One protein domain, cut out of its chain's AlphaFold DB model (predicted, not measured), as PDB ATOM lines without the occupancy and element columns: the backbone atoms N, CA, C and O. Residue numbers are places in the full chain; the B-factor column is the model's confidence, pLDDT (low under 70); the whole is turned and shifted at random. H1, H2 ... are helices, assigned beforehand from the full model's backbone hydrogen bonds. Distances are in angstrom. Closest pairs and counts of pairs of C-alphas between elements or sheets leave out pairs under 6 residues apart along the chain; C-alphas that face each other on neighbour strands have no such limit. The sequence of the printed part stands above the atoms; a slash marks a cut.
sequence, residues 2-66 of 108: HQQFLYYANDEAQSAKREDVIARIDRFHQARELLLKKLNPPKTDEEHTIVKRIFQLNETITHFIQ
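This is residues 2 to 66 of the 108 residues of an uncharacterized protein of Jeotgalibacillus soli (UniProt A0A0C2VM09). Starting at His 2, you see one long helix, H1, then a loop through which the chain folds back into a shorter helix, H2, making an open hook with a gap between its two arms. H1 makes most of the length. The printed part has 65 residues with two named helices, H1 then H2, and no named strand; the class is all helix. The whole is extended, a rod of 65 by 21 by 15 A, with a radius of gyration of the C-alphas of 19.1 A.

H1, residues 2 to 36, and H2, residues 45 to 66, are apart, with no C-alpha of the one within 8 A of the other. In both helices every O i to N i+4 pair is within hydrogen-bond range.

Find C-alpha 2 at (208.526, 179.535, 92.918); from there H1 runs 51.2 A to C-alpha 36 at (225.136, 203.743, 134.805). H2 runs 31.7 A from C-alpha 45 to C-alpha 66 at (207.395, 193.880, 126.194).

The C-alphas farthest apart, of His 2 and Thr 44, are 64.6 A apart. The link is short, 8 residues, and the printed part has no cut. Look for pLDDT under 70 at residues 2 to 16.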
ATOM      1  N   HIS A   2     208.200 178.094  92.851       40.31
ATOM      2  CA  HIS A   2     208.526 179.535  92.918       40.31
ATOM      3  C   HIS A   2     207.975 180.275  94.161       40.31
ATOM      4  O   HIS A   2     208.654 181.115  94.740       40.31
ATOM      5  N   GLN A   3     206.778 179.916  94.642       38.97
ATOM      6  CA  GLN A   3     206.170 180.558  95.823       38.97
ATOM      7  C   GLN A   3     206.883 180.236  97.145       38.97
ATOM      8  O   GLN A   3     206.899 181.059  98.053       38.97
ATOM      9  N   GLN A   4     207.504 179.060  97.246       41.00
ATOM     10  CA  GLN A   4     208.260 178.664  98.437       41.00
ATOM     11  C   GLN A   4     209.566 179.454  98.546       41.00
ATOM     12  O   GLN A   4     209.921 179.905  99.627       41.00
ATOM     13  N   PHE A   5     210.233 179.696  97.415       44.56
ATOM     14  CA  PHE A   5     211.462 180.483  97.354       44.56
ATOM     15  C   PHE A   5     211.248 181.941  97.786       44.56
ATOM     16  O   PHE A   5     212.016 182.456  98.588       44.56
ATOM     17  N   LEU A   6     210.165 182.583  97.330       41.06
ATOM     18  CA  LEU A   6     209.837 183.959  97.732       41.06
ATOM     19  C   LEU A   6     209.501 184.077  99.226       41.06
ATOM     20  O   LEU A   6     209.823 185.087  99.847       41.06
ATOM     21  N   TYR A   7     208.890 183.043  99.810       48.38
ATOM     22  CA  TYR A   7     208.652 182.984 101.250       48.38
ATOM     23  C   TYR A   7     209.969 182.892 102.032       48.38
ATOM     24  O   TYR A   7     210.177 183.696 102.934       48.38
ATOM     25  N   TYR A   8     210.880 181.991 101.644       49.09
ATOM     26  CA  TYR A   8     212.191 181.850 102.293       49.09
ATOM     27  C   TYR A   8     213.081 183.084 102.118       49.09
ATOM     28  O   TYR A   8     213.665 183.541 103.090       49.09
ATOM     29  N   ALA A   9     213.129 183.678 100.923       44.25
ATOM     30  CA  ALA A   9     213.928 184.877 100.664       44.25
ATOM     31  C   ALA A   9     213.435 186.096 101.465       44.25
ATOM     32  O   ALA A   9     214.231 186.908 101.934       44.25
ATOM     33  N   ASN A  10     212.117 186.226 101.650       56.09
ATOM     34  CA  ASN A  10     211.554 187.270 102.498       56.09
ATOM     35  C   ASN A  10     211.798 186.985 103.989       56.09
ATOM     36  O   ASN A  10     212.097 187.913 104.734       56.09
ATOM     37  N   ASP A  11     211.711 185.726 104.424       60.50
ATOM     38  CA  ASP A  11     211.979 185.328 105.812       60.50
ATOM     39  C   ASP A  11     213.460 185.520 106.181       60.50
ATOM     40  O   ASP A  11     213.754 186.104 107.218       60.50
ATOM     41  N   GLU A  12     214.400 185.165 105.298       55.53
ATOM     42  CA  GLU A  12     215.839 185.421 105.473       55.53
ATOM     43  C   GLU A  12     216.162 186.919 105.504       55.53
ATOM     44  O   GLU A  12     216.886 187.378 106.386       55.53
ATOM     45  N   ALA A  13     215.585 187.714 104.594       55.56
ATOM     46  CA  ALA A  13     215.789 189.163 104.580       55.56
ATOM     47  C   ALA A  13     215.202 189.851 105.827       55.56
ATOM     48  O   ALA A  13     215.744 190.853 106.305       55.56
ATOM     49  N   GLN A  14     214.098 189.328 106.367       67.56
ATOM     50  CA  GLN A  14     213.526 189.777 107.637       67.56
ATOM     51  C   GLN A  14     214.348 189.282 108.832       67.56
ATOM     52  O   GLN A  14     214.518 190.031 109.792       67.56
ATOM     53  N   SER A  15     214.896 188.068 108.772       68.00
ATOM     54  CA  SER A  15     215.755 187.487 109.806       68.00
ATOM     55  C   SER A  15     217.058 188.271 109.950       68.00
ATOM     56  O   SER A  15     217.375 188.714 111.050       68.00
ATOM     57  N   ALA A  16     217.751 188.561 108.845       65.38
ATOM     58  CA  ALA A  16     218.978 189.359 108.852       65.38
ATOM     59  C   ALA A  16     218.748 190.763 109.441       65.38
ATOM     60  O   ALA A  16     219.483 191.218 110.314       65.38
ATOM     61  N   LYS A  17     217.649 191.425 109.050       79.19
ATOM     62  CA  LYS A  17     217.268 192.723 109.631       79.19
ATOM     63  C   LYS A  17     216.928 192.625 111.120       79.19
ATOM     64  O   LYS A  17     217.189 193.570 111.861       79.19
ATOM     65  N   ARG A  18     216.333 191.517 111.574       75.75
ATOM     66  CA  ARG A  18     216.040 191.283 112.998       75.75
ATOM     67  C   ARG A  18     217.315 191.084 113.806       75.75
ATOM     68  O   ARG A  18     217.428 191.695 114.865       75.75
ATOM     69  N   GLU A  19     218.261 190.292 113.315       78.25
ATOM     70  CA  GLU A  19     219.562 190.099 113.967       78.25
ATOM     71  C   GLU A  19     220.312 191.423 114.120       78.25
ATOM     72  O   GLU A  19     220.773 191.746 115.215       78.25
ATOM     73  N   ASP A  20     220.330 192.253 113.073       82.56
ATOM     74  CA  ASP A  20     220.928 193.588 113.127       82.56
ATOM     75  C   ASP A  20     220.274 194.486 114.184       82.56
ATOM     76  O   ASP A  20     220.954 195.226 114.902       82.56
ATOM     77  N   VAL A  21     218.944 194.448 114.286       79.19
ATOM     78  CA  VAL A  21     218.196 195.229 115.279       79.19
ATOM     79  C   VAL A  21     218.498 194.739 116.696       79.19
ATOM     80  O   VAL A  21     218.758 195.568 117.568       79.19
ATOM     81  N   ILE A  22     218.526 193.424 116.925       80.44
ATOM     82  CA  ILE A  22     218.866 192.829 118.227       80.44
ATOM     83  C   ILE A  22     220.296 193.207 118.622       80.44
ATOM     84  O   ILE A  22     220.510 193.737 119.708       80.44
ATOM     85  N   ALA A  23     221.257 193.063 117.708       84.31
ATOM     86  CA  ALA A  23     222.646 193.426 117.961       84.31
ATOM     87  C   ALA A  23     222.809 194.917 118.304       84.31
ATOM     88  O   ALA A  23     223.622 195.286 119.153       84.31
ATOM     89  N   ARG A  24     222.033 195.805 117.666       81.12
ATOM     90  CA  ARG A  24     222.013 197.234 118.017       81.12
ATOM     91  C   ARG A  24     221.444 197.458 119.414       81.12
ATOM     92  O   ARG A  24     222.041 198.215 120.175       81.12
ATOM     93  N   ILE A  25     220.333 196.806 119.755       81.44
ATOM     94  CA  ILE A  25     219.721 196.876 121.089       81.44
ATOM     95  C   ILE A  25     220.719 196.411 122.160       81.44
ATOM     96  O   ILE A  25     220.926 197.124 123.141       81.44
ATOM     97  N   ASP A  26     221.421 195.302 121.937       84.88
ATOM     98  CA  ASP A  26     222.435 194.795 122.867       84.88
ATOM     99  C   ASP A  26     223.595 195.776 123.051       84.88
ATOM    100  O   ASP A  26     224.007 196.054 124.181       84.88
ATOM    101  N   ARG A  27     224.088 196.382 121.963       88.94
ATOM    102  CA  ARG A  27     225.112 197.438 122.047       88.94
ATOM    103  C   ARG A  27     224.622 198.641 122.850       88.94
ATOM    104  O   ARG A  27     225.381 199.182 123.655       88.94
ATOM    105  N   PHE A  28     223.366 199.055 122.671       87.12
ATOM    106  CA  PHE A  28     222.777 200.128 123.475       87.12
ATOM    107  C   PHE A  28     222.686 199.748 124.955       87.12
ATOM    108  O   PHE A  28     223.005 200.577 125.809       87.12
ATOM    109  N   HIS A  29     222.318 198.506 125.279       86.62
ATOM    110  CA  HIS A  29     222.295 198.023 126.659       86.62
ATOM    111  C   HIS A  29     223.686 198.006 127.295       86.62
ATOM    112  O   HIS A  29     223.840 198.502 128.412       86.62
ATOM    113  N   GLN A  30     224.703 197.529 126.575       89.94
ATOM    114  CA  GLN A  30     226.093 197.538 127.039       89.94
ATOM    115  C   GLN A  30     226.596 198.965 127.292       89.94
ATOM    116  O   GLN A  30     227.132 199.263 128.361       89.94
ATOM    117  N   ALA A  31     226.378 199.878 126.340       88.75
ATOM    118  CA  ALA A  31     226.756 201.280 126.492       88.75
ATOM    119  C   ALA A  31     226.050 201.925 127.695       88.75
ATOM    120  O   ALA A  31     226.681 202.616 128.498       88.75
ATOM    121  N   ARG A  32     224.750 201.652 127.866       88.06
ATOM    122  CA  ARG A  32     223.967 202.128 129.011       88.06
ATOM    123  C   ARG A  32     224.511 201.598 130.333       88.06
ATOM    124  O   ARG A  32     224.622 202.370 131.277       88.06
ATOM    125  N   GLU A  33     224.854 200.316 130.423       88.50
ATOM    126  CA  GLU A  33     225.399 199.726 131.651       88.50
ATOM    127  C   GLU A  33     226.711 200.407 132.071       88.50
ATOM    128  O   GLU A  33     226.900 200.743 133.242       88.50
ATOM    129  N   LEU A  34     227.592 200.687 131.107       91.88
ATOM    130  CA  LEU A  34     228.840 201.413 131.348       91.88
ATOM    131  C   LEU A  34     228.600 202.853 131.824       91.88
ATOM    132  O   LEU A  34     229.350 203.345 132.667       91.88
ATOM    133  N   LEU A  35     227.569 203.526 131.304       88.50
ATOM    134  CA  LEU A  35     227.184 204.870 131.743       88.50
ATOM    135  C   LEU A  35     226.583 204.862 133.152       88.50
ATOM    136  O   LEU A  35     226.940 205.710 133.965       88.50
ATOM    137  N   LEU A  36     225.732 203.882 133.472       86.00
ATOM    138  CA  LEU A  36     225.136 203.743 134.805       86.00
ATOM    139  C   LEU A  36     226.192 203.534 135.895       86.00
ATOM    140  O   LEU A  36     226.066 204.098 136.975       86.00
ATOM    141  N   LYS A  37     227.267 202.790 135.602       90.19
ATOM    142  CA  LYS A  37     228.394 202.605 136.537       90.19
ATOM    143  C   LYS A  37     229.131 203.906 136.872       90.19
ATOM    144  O   LYS A  37     229.807 203.971 137.891       90.19
ATOM    145  N   LYS A  38     229.028 204.923 136.012       90.31
ATOM    146  CA  LYS A  38     229.683 206.231 136.173       90.31
ATOM    147  C   LYS A  38     228.744 207.303 136.731       90.31
ATOM    148  O   LYS A  38     229.170 208.442 136.910       90.31
ATOM    149  N   LEU A  39     227.470 206.971 136.941       85.19
ATOM    150  CA  LEU A  39     226.453 207.933 137.338       85.19
ATOM    151  C   LEU A  39     226.558 208.231 138.833       85.19
ATOM    152  O   LEU A  39     226.577 207.324 139.662       85.19
ATOM    153  N   ASN A  40     226.594 209.519 139.162       83.75
ATOM    154  CA  ASN A  40     226.502 209.992 140.536       83.75
ATOM    155  C   ASN A  40     225.045 210.339 140.875       83.75
ATOM    156  O   ASN A  40     224.270 210.657 139.968       83.75
ATOM    157  N   PRO A  41     224.665 210.312 142.163       83.81
ATOM    158  CA  PRO A  41     223.358 210.793 142.588       83.81
ATOM    159  C   PRO A  41     223.153 212.257 142.166       83.81
ATOM    160  O   PRO A  41     224.109 213.036 142.272       83.81
ATOM    161  N   PRO A  42     221.942 212.635 141.715       85.56
ATOM    162  CA  PRO A  42     221.615 214.029 141.434       85.56
ATOM    163  C   PRO A  42     221.777 214.878 142.702       85.56
ATOM    164  O   PRO A  42     221.484 214.420 143.809       85.56
ATOM    165  N   LYS A  43     222.277 216.100 142.534       87.50
ATOM    166  CA  LYS A  43     222.570 217.060 143.607       87.50
ATOM    167  C   LYS A  43     221.750 218.342 143.495       87.50
ATOM    168  O   LYS A  43     221.676 219.086 144.468       87.50
ATOM    169  N   THR A  44     221.168 218.611 142.329       91.94
ATOM    170  CA  THR A  44     220.362 219.809 142.068       91.94
ATOM    171  C   THR A  44     218.945 219.441 141.636       91.94
ATOM    172  O   THR A  44     218.701 218.363 141.087       91.94
ATOM    173  N   ASP A  45     217.998 220.353 141.845       88.38
ATOM    174  CA  ASP A  45     216.599 220.159 141.442       88.38
ATOM    175  C   ASP A  45     216.443 219.974 139.920       88.38
ATOM    176  O   ASP A  45     215.590 219.210 139.449       88.38
ATOM    177  N   GLU A  46     217.310 220.614 139.132       90.19
ATOM    178  CA  GLU A  46     217.379 220.429 137.679       90.19
ATOM    179  C   GLU A  46     217.808 219.000 137.316       90.19
ATOM    180  O   GLU A  46     217.154 218.337 136.506       90.19
ATOM    181  N   GLU A  47     218.850 218.473 137.969       88.69
ATOM    182  CA  GLU A  47     219.303 217.091 137.779       88.69
ATOM    183  C   GLU A  47     218.224 216.082 138.197       88.69
ATOM    184  O   GLU A  47     217.972 215.113 137.478       88.69
ATOM    185  N   HIS A  48     217.518 216.330 139.304       90.12
ATOM    186  CA  HIS A  48     216.375 215.513 139.725       90.12
ATOM    187  C   HIS A  48     215.259 215.481 138.673       90.12
ATOM    188  O   HIS A  48     214.671 214.424 138.410       90.12
ATOM    189  N   THR A  49     214.985 216.616 138.031       92.31
ATOM    190  CA  THR A  49     213.968 216.724 136.977       92.31
ATOM    191  C   THR A  49     214.370 215.928 135.733       92.31
ATOM    192  O   THR A  49     213.555 215.186 135.173       92.31
ATOM    193  N   ILE A  50     215.645 216.003 135.343       89.38
ATOM    194  CA  ILE A  50     216.210 215.221 134.235       89.38
ATOM    195  C   ILE A  50     216.130 213.720 134.536       89.38
ATOM    196  O   ILE A  50     215.643 212.950 133.707       89.38
ATOM    197  N   VAL A  51     216.530 213.297 135.739       89.19
ATOM    198  CA  VAL A  51     216.457 211.894 136.173       89.19
ATOM    199  C   VAL A  51     215.019 211.376 136.118       89.19
ATOM    200  O   VAL A  51     214.770 210.301 135.567       89.19
ATOM    201  N   LYS A  52     214.043 212.156 136.598       91.31
ATOM    202  CA  LYS A  52     212.620 211.796 136.514       91.31
ATOM    203  C   LYS A  52     212.166 211.599 135.067       91.31
ATOM    204  O   LYS A  52     211.453 210.640 134.771       91.31
ATOM    205  N   ARG A  53     212.605 212.466 134.149       91.44
ATOM    206  CA  ARG A  53     212.292 212.328 132.721       91.44
ATOM    207  C   ARG A  53     212.922 211.074 132.113       91.44
ATOM    208  O   ARG A  53     212.263 210.382 131.340       91.44
ATOM    209  N   ILE A  54     214.162 210.758 132.485       88.94
ATOM    210  CA  ILE A  54     214.851 209.533 132.057       88.94
ATOM    211  C   ILE A  54     214.081 208.291 132.522       88.94
ATOM    212  O   ILE A  54     213.893 207.369 131.728       88.94
ATOM    213  N   PHE A  55     213.578 208.270 133.760       90.25
ATOM    214  CA  PHE A  55     212.760 207.159 134.256       90.25
ATOM    215  C   PHE A  55     211.459 206.984 133.465       90.25
ATOM    216  O   PHE A  55     211.163 205.870 133.041       90.25
ATOM    217  N   GLN A  56     210.737 208.070 133.171       92.81
ATOM    218  CA  GLN A  56     209.522 208.015 132.341       92.81
ATOM    219  C   GLN A  56     209.798 207.458 130.936       92.81
ATOM    220  O   GLN A  56     209.041 206.641 130.406       92.81
ATOM    221  N   LEU A  57     210.905 207.883 130.319       88.81
ATOM    222  CA  LEU A  57     211.324 207.361 129.019       88.81
ATOM    223  C   LEU A  57     211.675 205.872 129.111       88.81
ATOM    224  O   LEU A  57     211.284 205.095 128.244       88.81
ATOM    225  N   ASN A  58     212.356 205.458 130.181       88.06
ATOM    226  CA  ASN A  58     212.708 204.061 130.413       88.06
ATOM    227  C   ASN A  58     211.466 203.168 130.570       88.06
ATOM    228  O   ASN A  58     211.423 202.086 129.986       88.06
ATOM    229  N   GLU A  59     210.451 203.613 131.312       89.81
ATOM    230  CA  GLU A  59     209.166 202.907 131.425       89.81
ATOM    231  C   GLU A  59     208.494 202.746 130.058       89.81
ATOM    232  O   GLU A  59     208.103 201.640 129.682       89.81
ATOM    233  N   THR A  60     208.446 203.828 129.278       90.19
ATOM    234  CA  THR A  60     207.864 203.826 127.927       90.19
ATOM    235  C   THR A  60     208.574 202.828 127.006       90.19
ATOM    236  O   THR A  60     207.930 202.019 126.335       90.19
ATOM    237  N   ILE A  61     209.910 202.839 127.001       84.50
ATOM    238  CA  ILE A  61     210.728 201.916 126.203       84.50
ATOM    239  C   ILE A  61     210.501 200.468 126.652       84.50
ATOM    240  O   ILE A  61     210.311 199.583 125.819       84.50
ATOM    241  N   THR A  62     210.473 200.225 127.965       86.12
ATOM    242  CA  THR A  62     210.252 198.885 128.531       86.12
ATOM    243  C   THR A  62     208.899 198.325 128.103       86.12
ATOM    244  O   THR A  62     208.814 197.170 127.685       86.12
ATOM    245  N   HIS A  63     207.853 199.154 128.144       90.69
ATOM    246  CA  HIS A  63     206.519 198.771 127.698       90.69
ATOM    247  C   HIS A  63     206.505 198.361 126.220       90.69
ATOM    248  O   HIS A  63     205.991 197.295 125.877       90.69
ATOM    249  N   PHE A  64     207.128 199.160 125.351       87.12
ATOM    250  CA  PHE A  64     207.196 198.873 123.919       87.12
ATOM    251  C   PHE A  64     207.944 197.565 123.613       87.12
ATOM    252  O   PHE A  64     207.494 196.760 122.793       87.12
ATOM    253  N   ILE A  65     209.064 197.313 124.303       83.19
ATOM    254  CA  ILE A  65     209.827 196.063 124.160       83.19
ATOM    255  C   ILE A  65     208.971 194.861 124.579       83.19
ATOM    256  O   ILE A  65     208.909 193.865 123.857       83.19
ATOM    257  N   GLN A  66     208.270 194.953 125.712       87.38
ATOM    258  CA  GLN A  66     207.395 193.880 126.194       87.38
ATOM    259  C   GLN A  66     206.230 193.602 125.239       87.38
ATOM    260  O   GLN A  66     205.919 192.439 124.978       87.38
TER     261      GLN A  66